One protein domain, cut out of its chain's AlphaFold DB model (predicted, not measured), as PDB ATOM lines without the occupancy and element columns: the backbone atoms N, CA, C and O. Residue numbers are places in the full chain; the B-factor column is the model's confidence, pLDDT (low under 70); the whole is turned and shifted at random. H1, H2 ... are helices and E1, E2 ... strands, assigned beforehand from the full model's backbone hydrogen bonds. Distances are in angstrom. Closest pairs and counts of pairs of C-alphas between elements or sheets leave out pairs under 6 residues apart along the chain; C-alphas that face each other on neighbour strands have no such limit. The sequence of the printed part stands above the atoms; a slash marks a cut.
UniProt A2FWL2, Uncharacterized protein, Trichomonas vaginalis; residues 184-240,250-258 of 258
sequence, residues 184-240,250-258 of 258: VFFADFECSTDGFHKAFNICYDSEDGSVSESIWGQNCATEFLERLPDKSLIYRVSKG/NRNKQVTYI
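This is residues 184 to 240 and 250 to 258 of the 258 residues of an uncharacterized protein of Trichomonas vaginalis (UniProt A2FWL2). A strongly twisted sheet of four strands curls round one short helix, H1, which packs on it chiefly at E2 and E3. Beyond the sheet's edge at E4, residues 256 to 257 of the end piece pair with residues 233 to 234, parallel. The printed part has 66 residues, with named elements in the order E1, E2, E3, H1, E4; the sheet is mixed, in the order E3, E2, E1, E4, and the class is mixed, helices and strands. The whole is compact, with a radius of gyration of the C-alphas of 12.0 A and spans of 34 by 27 by 20 A.

Strands E1, residues 184 to 191, and E2, residues 199 to 206, form an antiparallel hairpin, with N 188 and O 203 2.9 A apart, within hydrogen-bond range. E2 and E3, residues 212 to 216, form another, with N 215 and O 202 at 2.9 A. E1, E2 and E3 make a meander, each strand the antiparallel neighbour of the one before. On E1's other side, E4, residues 232 to 236, is parallel to it at 44 degrees, with N 235 and O 185 at 2.8 A. E3 and E4 are edge strands and are apart. H1, residues 220 to 227, is on the sheet; its closest C-alphas to E2 are those of Cys 220 and Asn 201, 6.0 A apart. E3, H1 and E4 are a split strand-helix-strand unit, two strands of one sheet that are not neighbours, with a helix between them along the chain and E2 and E1 between them in the sheet, and its crossover is right-handed. In H1 every O i to N i+4 pair is within hydrogen-bond range.

E1 begins at C-alpha 184 (-28.879, -36.176, 14.634) and is 22.6 A long; E2 is 20.1 A, E3 13.7 A, H1 10.6 A. E4, 12.6 A, ends at C-alpha 236 (-30.070, -40.822, 24.443).

The farthest C-alphas, of Gly 195 and Asp 208, are 36.0 A apart. Residues 241 to 249 are not printed, a gap of 25.5 A between C-alphas 240 and 250. No link between named elements is long. pLDDT is under 70 at residues 193 to 197, 236 to 240 and 250 to 258.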
ATOM      1  N   VAL A 184     -28.641 -35.053  13.724       81.12
ATOM      2  CA  VAL A 184     -28.879 -36.176  14.634       81.12
ATOM      3  C   VAL A 184     -27.621 -36.424  15.456       81.12
ATOM      4  O   VAL A 184     -26.530 -36.556  14.901       81.12
ATOM      5  N   PHE A 185     -27.786 -36.487  16.775       82.19
ATOM      6  CA  PHE A 185     -26.712 -36.750  17.726       82.19
ATOM      7  C   PHE A 185     -27.061 -37.925  18.633       82.19
ATOM      8  O   PHE A 185     -28.192 -38.042  19.109       82.19
ATOM      9  N   PHE A 186     -26.072 -38.761  18.919       82.19
ATOM     10  CA  PHE A 186     -26.121 -39.793  19.945       82.19
ATOM     11  C   PHE A 186     -25.364 -39.282  21.157       82.19
ATOM     12  O   PHE A 186     -24.221 -38.863  21.023       82.19
ATOM     13  N   ALA A 187     -25.994 -39.277  22.327       84.88
ATOM     14  CA  ALA A 187     -25.363 -38.765  23.536       84.88
ATOM     15  C   ALA A 187     -25.585 -39.692  24.733       84.88
ATOM     16  O   ALA A 187     -26.686 -40.225  24.929       84.88
ATOM     17  N   ASP A 188     -24.553 -39.826  25.561       83.19
ATOM     18  CA  ASP A 188     -24.607 -40.518  26.846       83.19
ATOM     19  C   ASP A 188     -24.060 -39.634  27.974       83.19
ATOM     20  O   ASP A 188     -23.145 -38.832  27.778       83.19
ATOM     21  N   PHE A 189     -24.661 -39.762  29.156       83.31
ATOM     22  CA  PHE A 189     -24.335 -38.969  30.338       83.31
ATOM     23  C   PHE A 189     -23.791 -39.861  31.442       83.31
ATOM     24  O   PHE A 189     -24.508 -40.709  31.975       83.31
ATOM     25  N   GLU A 190     -22.593 -39.540  31.908       81.81
ATOM     26  CA  GLU A 190     -22.052 -40.113  33.133       81.81
ATOM     27  C   GLU A 190     -22.516 -39.283  34.332       81.81
ATOM     28  O   GLU A 190     -22.381 -38.051  34.373       81.81
ATOM     29  N   CYS A 191     -23.108 -39.961  35.315       77.62
ATOM     30  CA  CYS A 191     -23.758 -39.331  36.462       77.62
ATOM     31  C   CYS A 191     -23.257 -39.906  37.786       77.62
ATOM     32  O   CYS A 191     -22.973 -41.097  37.893       77.62
ATOM     33  N   SER A 192     -23.218 -39.072  38.828       72.25
ATOM     34  CA  SER A 192     -22.926 -39.532  40.189       72.25
ATOM     35  C   SER A 192     -23.988 -40.515  40.698       72.25
ATOM     36  O   SER A 192     -25.188 -40.351  40.444       72.25
ATOM     37  N   THR A 193     -23.549 -41.512  41.466       64.75
ATOM     38  CA  THR A 193     -24.405 -42.547  42.075       64.75
ATOM     39  C   THR A 193     -24.780 -42.253  43.530       64.75
ATOM     40  O   THR A 193     -25.510 -43.027  44.142       64.75
ATOM     41  N   ASP A 194     -24.337 -41.119  44.076       56.34
ATOM     42  CA  ASP A 194     -24.427 -40.767  45.505       56.34
ATOM     43  C   ASP A 194     -25.827 -40.272  45.939       56.34
ATOM     44  O   ASP A 194     -25.973 -39.385  46.779       56.34
ATOM     45  N   GLY A 195     -26.890 -40.808  45.334       53.66
ATOM     46  CA  GLY A 195     -28.295 -40.524  45.663       53.66
ATOM     47  C   GLY A 195     -28.919 -39.332  44.926       53.66
ATOM     48  O   GLY A 195     -30.120 -39.344  44.666       53.66
ATOM     49  N   PHE A 196     -28.122 -38.343  44.511       62.91
ATOM     50  CA  PHE A 196     -28.537 -37.313  43.551       62.91
ATOM     51  C   PHE A 196     -27.781 -37.520  42.240       62.91
ATOM     52  O   PHE A 196     -26.568 -37.329  42.187       62.91
ATOM     53  N   HIS A 197     -28.495 -37.894  41.177       65.75
ATOM     54  CA  HIS A 197     -27.904 -38.077  39.853       65.75
ATOM     55  C   HIS A 197     -27.528 -36.719  39.247       65.75
ATOM     56  O   HIS A 197     -28.364 -36.048  38.640       65.75
ATOM     57  N   LYS A 198     -26.274 -36.294  39.432       73.50
ATOM     58  CA  LYS A 198     -25.705 -35.106  38.787       73.50
ATOM     59  C   LYS A 198     -24.795 -35.557  37.652       73.50
ATOM     60  O   LYS A 198     -23.869 -36.331  37.886       73.50
ATOM     61  N   ALA A 199     -25.071 -35.075  36.443       77.75
ATOM     62  CA  ALA A 199     -24.203 -35.308  35.299       77.75
ATOM     63  C   ALA A 199     -22.864 -34.592  35.514       77.75
ATOM     64  O   ALA A 199     -22.842 -33.412  35.872       77.75
ATOM     65  N   PHE A 200     -21.761 -35.308  35.315       84.56
ATOM     66  CA  PHE A 200     -20.411 -34.741  35.387       84.56
ATOM     67  C   PHE A 200     -19.639 -34.891  34.077       84.56
ATOM     68  O   PHE A 200     -18.603 -34.247  33.916       84.56
ATOM     69  N   ASN A 201     -20.124 -35.724  33.157       86.12
ATOM     70  CA  ASN A 201     -19.588 -35.844  31.812       86.12
ATOM     71  C   ASN A 201     -20.715 -36.187  30.830       86.12
ATOM     72  O   ASN A 201     -21.647 -36.918  31.174       86.12
ATOM     73  N   ILE A 202     -20.615 -35.658  29.617       87.44
ATOM     74  CA  ILE A 202     -21.433 -36.059  28.476       87.44
ATOM     75  C   ILE A 202     -20.508 -36.394  27.311       87.44
ATOM     76  O   ILE A 202     -19.653 -35.587  26.954       87.44
ATOM     77  N   CYS A 203     -20.702 -37.567  26.722       87.50
ATOM     78  CA  CYS A 203     -20.066 -37.969  25.472       87.50
ATOM     79  C   CYS A 203     -21.122 -37.915  24.372       87.50
ATOM     80  O   CYS A 203     -22.232 -38.418  24.577       87.50
ATOM     81  N   TYR A 204     -20.807 -37.303  23.234       87.25
ATOM     82  CA  TYR A 204     -21.736 -37.253  22.113       87.25
ATOM     83  C   TYR A 204     -21.042 -37.369  20.764       87.25
ATOM     84  O   TYR A 204     -19.956 -36.828  20.554       87.25
ATOM     85  N   ASP A 205     -21.748 -38.020  19.849       85.62
ATOM     86  CA  ASP A 205     -21.341 -38.248  18.473       85.62
ATOM     87  C   ASP A 205     -22.447 -37.780  17.523       85.62
ATOM     88  O   ASP A 205     -23.638 -37.949  17.804       85.62
ATOM     89  N   SER A 206     -22.082 -37.194  16.387       86.50
ATOM     90  CA  SER A 206     -23.024 -36.941  15.296       86.50
ATOM     91  C   SER A 206     -23.258 -38.211  14.471       86.50
ATOM     92  O   SER A 206     -22.389 -39.076  14.371       86.50
ATOM     93  N   GLU A 207     -24.429 -38.334  13.843       82.38
ATOM     94  CA  GLU A 207     -24.762 -39.487  12.987       82.38
ATOM     95  C   GLU A 207     -23.786 -39.664  11.814       82.38
ATOM     96  O   GLU A 207     -23.474 -40.787  11.425       82.38
ATOM     97  N   ASP A 208     -23.268 -38.560  11.275       78.31
ATOM     98  CA  ASP A 208     -22.289 -38.565  10.188       78.31
ATOM     99  C   ASP A 208     -20.842 -38.808  10.665       78.31
ATOM    100  O   ASP A 208     -19.934 -38.907   9.839       78.31
ATOM    101  N   GLY A 209     -20.617 -38.907  11.982       76.69
ATOM    102  CA  GLY A 209     -19.303 -39.119  12.591       76.69
ATOM    103  C   GLY A 209     -18.356 -37.919  12.491       76.69
ATOM    104  O   GLY A 209     -17.172 -38.052  12.798       76.69
ATOM    105  N   SER A 210     -18.845 -36.756  12.046       80.75
ATOM    106  CA  SER A 210     -18.041 -35.534  11.905       80.75
ATOM    107  C   SER A 210     -17.676 -34.891  13.244       80.75
ATOM    108  O   SER A 210     -16.642 -34.227  13.346       80.75
ATOM    109  N   VAL A 211     -18.497 -35.102  14.274       81.31
ATOM    110  CA  VAL A 211     -18.300 -34.576  15.625       81.31
ATOM    111  C   VAL A 211     -18.319 -35.736  16.607       81.31
ATOM    112  O   VAL A 211     -19.300 -36.469  16.665       81.31
ATOM    113  N   SER A 212     -17.244 -35.872  17.381       86.50
ATOM    114  CA  SER A 212     -17.107 -36.834  18.478       86.50
ATOM    115  C   SER A 212     -16.368 -36.148  19.619       86.50
ATOM    116  O   SER A 212     -15.162 -35.901  19.538       86.50
ATOM    117  N   GLU A 213     -17.104 -35.740  20.651       88.19
ATOM    118  CA  GLU A 213     -16.561 -34.931  21.742       88.19
ATOM    119  C   GLU A 213     -17.093 -35.374  23.108       88.19
ATOM    120  O   GLU A 213     -18.130 -36.027  23.237       88.19
ATOM    121  N   SER A 214     -16.369 -34.975  24.157       89.06
ATOM    122  CA  SER A 214     -16.831 -35.106  25.538       89.06
ATOM    123  C   SER A 214     -16.707 -33.780  26.284       89.06
ATOM    124  O   SER A 214     -15.721 -33.056  26.123       89.06
ATOM    125  N   ILE A 215     -17.714 -33.454  27.096       88.19
ATOM    126  CA  ILE A 215     -17.734 -32.245  27.926       88.19
ATOM    127  C   ILE A 215     -17.749 -32.662  29.389       88.19
ATOM    128  O   ILE A 215     -18.716 -33.248  29.875       88.19
ATOM    129  N   TRP A 216     -16.687 -32.289  30.098       87.38
ATOM    130  CA  TRP A 216     -16.491 -32.596  31.508       87.38
ATOM    131  C   TRP A 216     -16.854 -31.410  32.398       87.38
ATOM    132  O   TRP A 216     -16.535 -30.262  32.099       87.38
ATOM    133  N   GLY A 217     -17.465 -31.701  33.540       84.38
ATOM    134  CA  GLY A 217     -17.785 -30.725  34.575       84.38
ATOM    135  C   GLY A 217     -19.254 -30.743  34.980       84.38
ATOM    136  O   GLY A 217     -20.115 -31.334  34.334       84.38
ATOM    137  N   GLN A 218     -19.559 -30.047  36.075       77.69
ATOM    138  CA  GLN A 218     -20.916 -30.008  36.637       77.69
ATOM    139  C   GLN A 218     -21.933 -29.284  35.736       77.69
ATOM    140  O   GLN A 218     -23.133 -29.500  35.877       77.69
ATOM    141  N   ASN A 219     -21.459 -28.459  34.795       81.44
ATOM    142  CA  ASN A 219     -22.285 -27.711  33.845       81.44
ATOM    143  C   ASN A 219     -22.321 -28.346  32.443       81.44
ATOM    144  O   ASN A 219     -22.827 -27.720  31.511       81.44
ATOM    145  N   CYS A 220     -21.821 -29.581  32.293       81.88
ATOM    146  CA  CYS A 220     -21.712 -30.277  31.006       81.88
ATOM    147  C   CYS A 220     -23.032 -30.306  30.220       81.88
ATOM    148  O   CYS A 220     -23.042 -30.112  29.008       81.88
ATOM    149  N   ALA A 221     -24.161 -30.475  30.915       78.62
ATOM    150  CA  ALA A 221     -25.474 -30.495  30.289       78.62
ATOM    151  C   ALA A 221     -25.831 -29.156  29.630       78.62
ATOM    152  O   ALA A 221     -26.345 -29.164  28.522       78.62
ATOM    153  N   THR A 222     -25.564 -28.018  30.275       81.06
ATOM    154  CA  THR A 222     -25.891 -26.693  29.720       81.06
ATOM    155  C   THR A 222     -25.009 -26.374  28.521       81.06
ATOM    156  O   THR A 222     -25.510 -25.959  27.478       81.06
ATOM    157  N   GLU A 223     -23.710 -26.631  28.656       84.56
ATOM    158  CA  GLU A 223     -22.726 -26.377  27.605       84.56
ATOM    159  C   GLU A 223     -23.013 -27.209  26.348       84.56
ATOM    160  O   GLU A 223     -22.941 -26.700  25.229       84.56
ATOM    161  N   PHE A 224     -23.454 -28.457  26.519       86.25
ATOM    162  CA  PHE A 224     -23.908 -29.295  25.414       86.25
ATOM    163  C   PHE A 224     -25.061 -28.655  24.622       86.25
ATOM    164  O   PHE A 224     -25.008 -28.590  23.396       86.25
ATOM    165  N   LEU A 225     -26.083 -28.105  25.289       83.38
ATOM    166  CA  LEU A 225     -27.223 -27.468  24.600       83.38
ATOM    167  C   LEU A 225     -26.849 -26.187  23.866       83.38
ATOM    168  O   LEU A 225     -27.482 -25.819  22.870       83.38
ATOM    169  N   GLU A 226     -25.857 -25.471  24.379       83.56
ATOM    170  CA  GLU A 226     -25.344 -24.274  23.727       83.56
ATOM    171  C   GLU A 226     -24.611 -24.636  22.433       83.56
ATOM    172  O   GLU A 226     -24.835 -23.969  21.417       83.56
ATOM    173  N   ARG A 227     -23.846 -25.737  22.442       82.69
ATOM    174  CA  ARG A 227     -23.104 -26.245  21.277       82.69
ATOM    175  C   ARG A 227     -23.980 -26.870  20.193       82.69
ATOM    176  O   ARG A 227     -23.608 -26.818  19.025       82.69
ATOM    177  N   LEU A 228     -25.141 -27.426  20.540       83.75
ATOM    178  CA  LEU A 228     -26.003 -28.082  19.555       83.75
ATOM    179  C   LEU A 228     -26.590 -27.095  18.527       83.75
ATOM    180  O   LEU A 228     -27.142 -26.060  18.919       83.75
ATOM    181  N   PRO A 229     -26.548 -27.409  17.220       82.50
ATOM    182  CA  PRO A 229     -27.256 -26.652  16.191       82.50
ATOM    183  C   PRO A 229     -28.775 -26.607  16.428       82.50
ATOM    184  O   PRO A 229     -29.339 -27.441  17.144       82.50
ATOM    185  N   ASP A 230     -29.463 -25.643  15.812       76.69
ATOM    186  CA  ASP A 230     -30.932 -25.630  15.829       76.69
ATOM    187  C   ASP A 230     -31.503 -26.848  15.075       76.69
ATOM    188  O   ASP A 230     -30.838 -27.419  14.215       76.69
ATOM    189  N   LYS A 231     -32.724 -27.275  15.424       77.56
ATOM    190  CA  LYS A 231     -33.386 -28.484  14.885       77.56
ATOM    191  C   LYS A 231     -32.596 -29.790  15.056       77.56
ATOM    192  O   LYS A 231     -32.751 -30.728  14.267       77.56
ATOM    193  N   SER A 232     -31.781 -29.872  16.105       78.31
ATOM    194  CA  SER A 232     -31.083 -31.104  16.469       78.31
ATOM    195  C   SER A 232     -32.028 -32.110  17.134       78.31
ATOM    196  O   SER A 232     -32.804 -31.769  18.035       78.31
ATOM    197  N   LEU A 233     -31.936 -33.367  16.707       78.88
ATOM    198  CA  LEU A 233     -32.533 -34.532  17.348       78.88
ATOM    199  C   LEU A 233     -31.459 -35.278  18.131       78.88
ATOM    200  O   LEU A 233     -30.409 -35.607  17.588       78.88
ATOM    201  N   ILE A 234     -31.735 -35.556  19.402       79.75
ATOM    202  CA  ILE A 234     -30.786 -36.230  20.285       79.75
ATOM    203  C   ILE A 234     -31.365 -37.582  20.681       79.75
ATOM    204  O   ILE A 234     -32.418 -37.642  21.323       79.75
ATOM    205  N   TYR A 235     -30.650 -38.648  20.333       75.19
ATOM    206  CA  TYR A 235     -30.891 -39.993  20.832       75.19
ATOM    207  C   TYR A 235     -30.063 -40.226  22.083       75.19
ATOM    208  O   TYR A 235     -28.828 -40.175  22.055       75.19
ATOM    209  N   ARG A 236     -30.747 -40.502  23.192       66.56
ATOM    210  CA  ARG A 236     -30.070 -40.822  24.443       66.56
ATOM    211  C   ARG A 236     -29.885 -42.326  24.583       66.56
ATOM    212  O   ARG A 236     -30.858 -43.069  24.691       66.56
ATOM    213  N   VAL A 237     -28.640 -42.772  24.709       57.19
ATOM    214  CA  VAL A 237     -28.330 -44.182  24.992       57.19
ATOM    215  C   VAL A 237     -28.150 -44.357  26.498       57.19
ATOM    216  O   VAL A 237     -27.045 -44.468  26.993       57.19
ATOM    217  N   SER A 238     -29.245 -44.345  27.261       52.38
ATOM    218  CA  SER A 238     -29.166 -44.524  28.718       52.38
ATOM    219  C   SER A 238     -29.442 -45.965  29.138       52.38
ATOM    220  O   SER A 238     -30.487 -46.518  28.796       52.38
ATOM    221  N   LYS A 239     -28.581 -46.542  29.986       43.22
ATOM    222  CA  LYS A 239     -28.887 -47.773  30.747       43.22
ATOM    223  C   LYS A 239     -29.615 -47.518  32.084       43.22
ATOM    224  O   LYS A 239     -29.787 -48.452  32.863       43.22
ATOM    225  N   GLY A 240     -30.086 -46.294  32.356       40.59
ATOM    226  CA  GLY A 240     -30.810 -45.949  33.592       40.59
ATOM    227  C   GLY A 240     -31.829 -44.808  33.457       40.59
ATOM    228  O   GLY A 240     -31.769 -43.986  32.543       40.59
ATOM    229  N   ASN A 250     -32.499 -22.381  26.651       37.41
ATOM    230  CA  ASN A 250     -32.735 -21.913  25.277       37.41
ATOM    231  C   ASN A 250     -34.180 -21.917  24.740       37.41
ATOM    232  O   ASN A 250     -34.624 -22.814  24.034       37.41
ATOM    233  N   ARG A 251     -34.877 -20.785  24.934       42.75
ATOM    234  CA  ARG A 251     -36.178 -20.472  24.302       42.75
ATOM    235  C   ARG A 251     -36.130 -20.317  22.768       42.75
ATOM    236  O   ARG A 251     -37.188 -20.162  22.167       42.75
ATOM    237  N   ASN A 252     -34.945 -20.353  22.152       40.12
ATOM    238  CA  ASN A 252     -34.746 -20.042  20.731       40.12
ATOM    239  C   ASN A 252     -34.334 -21.239  19.856       40.12
ATOM    240  O   ASN A 252     -34.198 -21.045  18.654       40.12
ATOM    241  N   LYS A 253     -34.141 -22.443  20.416       47.25
ATOM    242  CA  LYS A 253     -33.794 -23.647  19.641       47.25
ATOM    243  C   LYS A 253     -34.868 -24.721  19.799       47.25
ATOM    244  O   LYS A 253     -35.354 -24.949  20.908       47.25
ATOM    245  N   GLN A 254     -35.239 -25.384  18.707       46.28
ATOM    246  CA  GLN A 254     -36.107 -26.564  18.757       46.28
ATOM    247  C   GLN A 254     -35.238 -27.813  18.899       46.28
ATOM    248  O   GLN A 254     -34.667 -28.288  17.924       46.28
ATOM    249  N   VAL A 255     -35.147 -28.341  20.118       48.59
ATOM    250  CA  VAL A 255     -34.417 -29.577  20.422       48.59
ATOM    251  C   VAL A 255     -35.409 -30.627  20.907       48.59
ATOM    252  O   VAL A 255     -36.210 -30.358  21.807       48.59
ATOM    253  N   THR A 256     -35.360 -31.818  20.311       48.16
ATOM    254  CA  THR A 256     -36.202 -32.955  20.707       48.16
ATOM    255  C   THR A 256     -35.333 -34.066  21.287       48.16
ATOM    256  O   THR A 256     -34.327 -34.442  20.688       48.16
ATOM    257  N   TYR A 257     -35.749 -34.599  22.438       52.56
ATOM    258  CA  TYR A 257     -35.146 -35.769  23.077       52.56
ATOM    259  C   TYR A 257     -36.040 -36.981  22.866       52.56
ATOM    260  O   TYR A 257     -37.242 -36.900  23.154       52.56
ATOM    261  N   ILE A 258     -35.447 -38.081  22.407       48.16
ATOM    262  CA  ILE A 258     -36.089 -39.397  22.334       48.16
ATOM    263  C   ILE A 258     -35.325 -40.363  23.235       48.16
ATOM    264  O   ILE A 258     -34.073 -40.388  23.159       48.16
TER     265      ILE A 258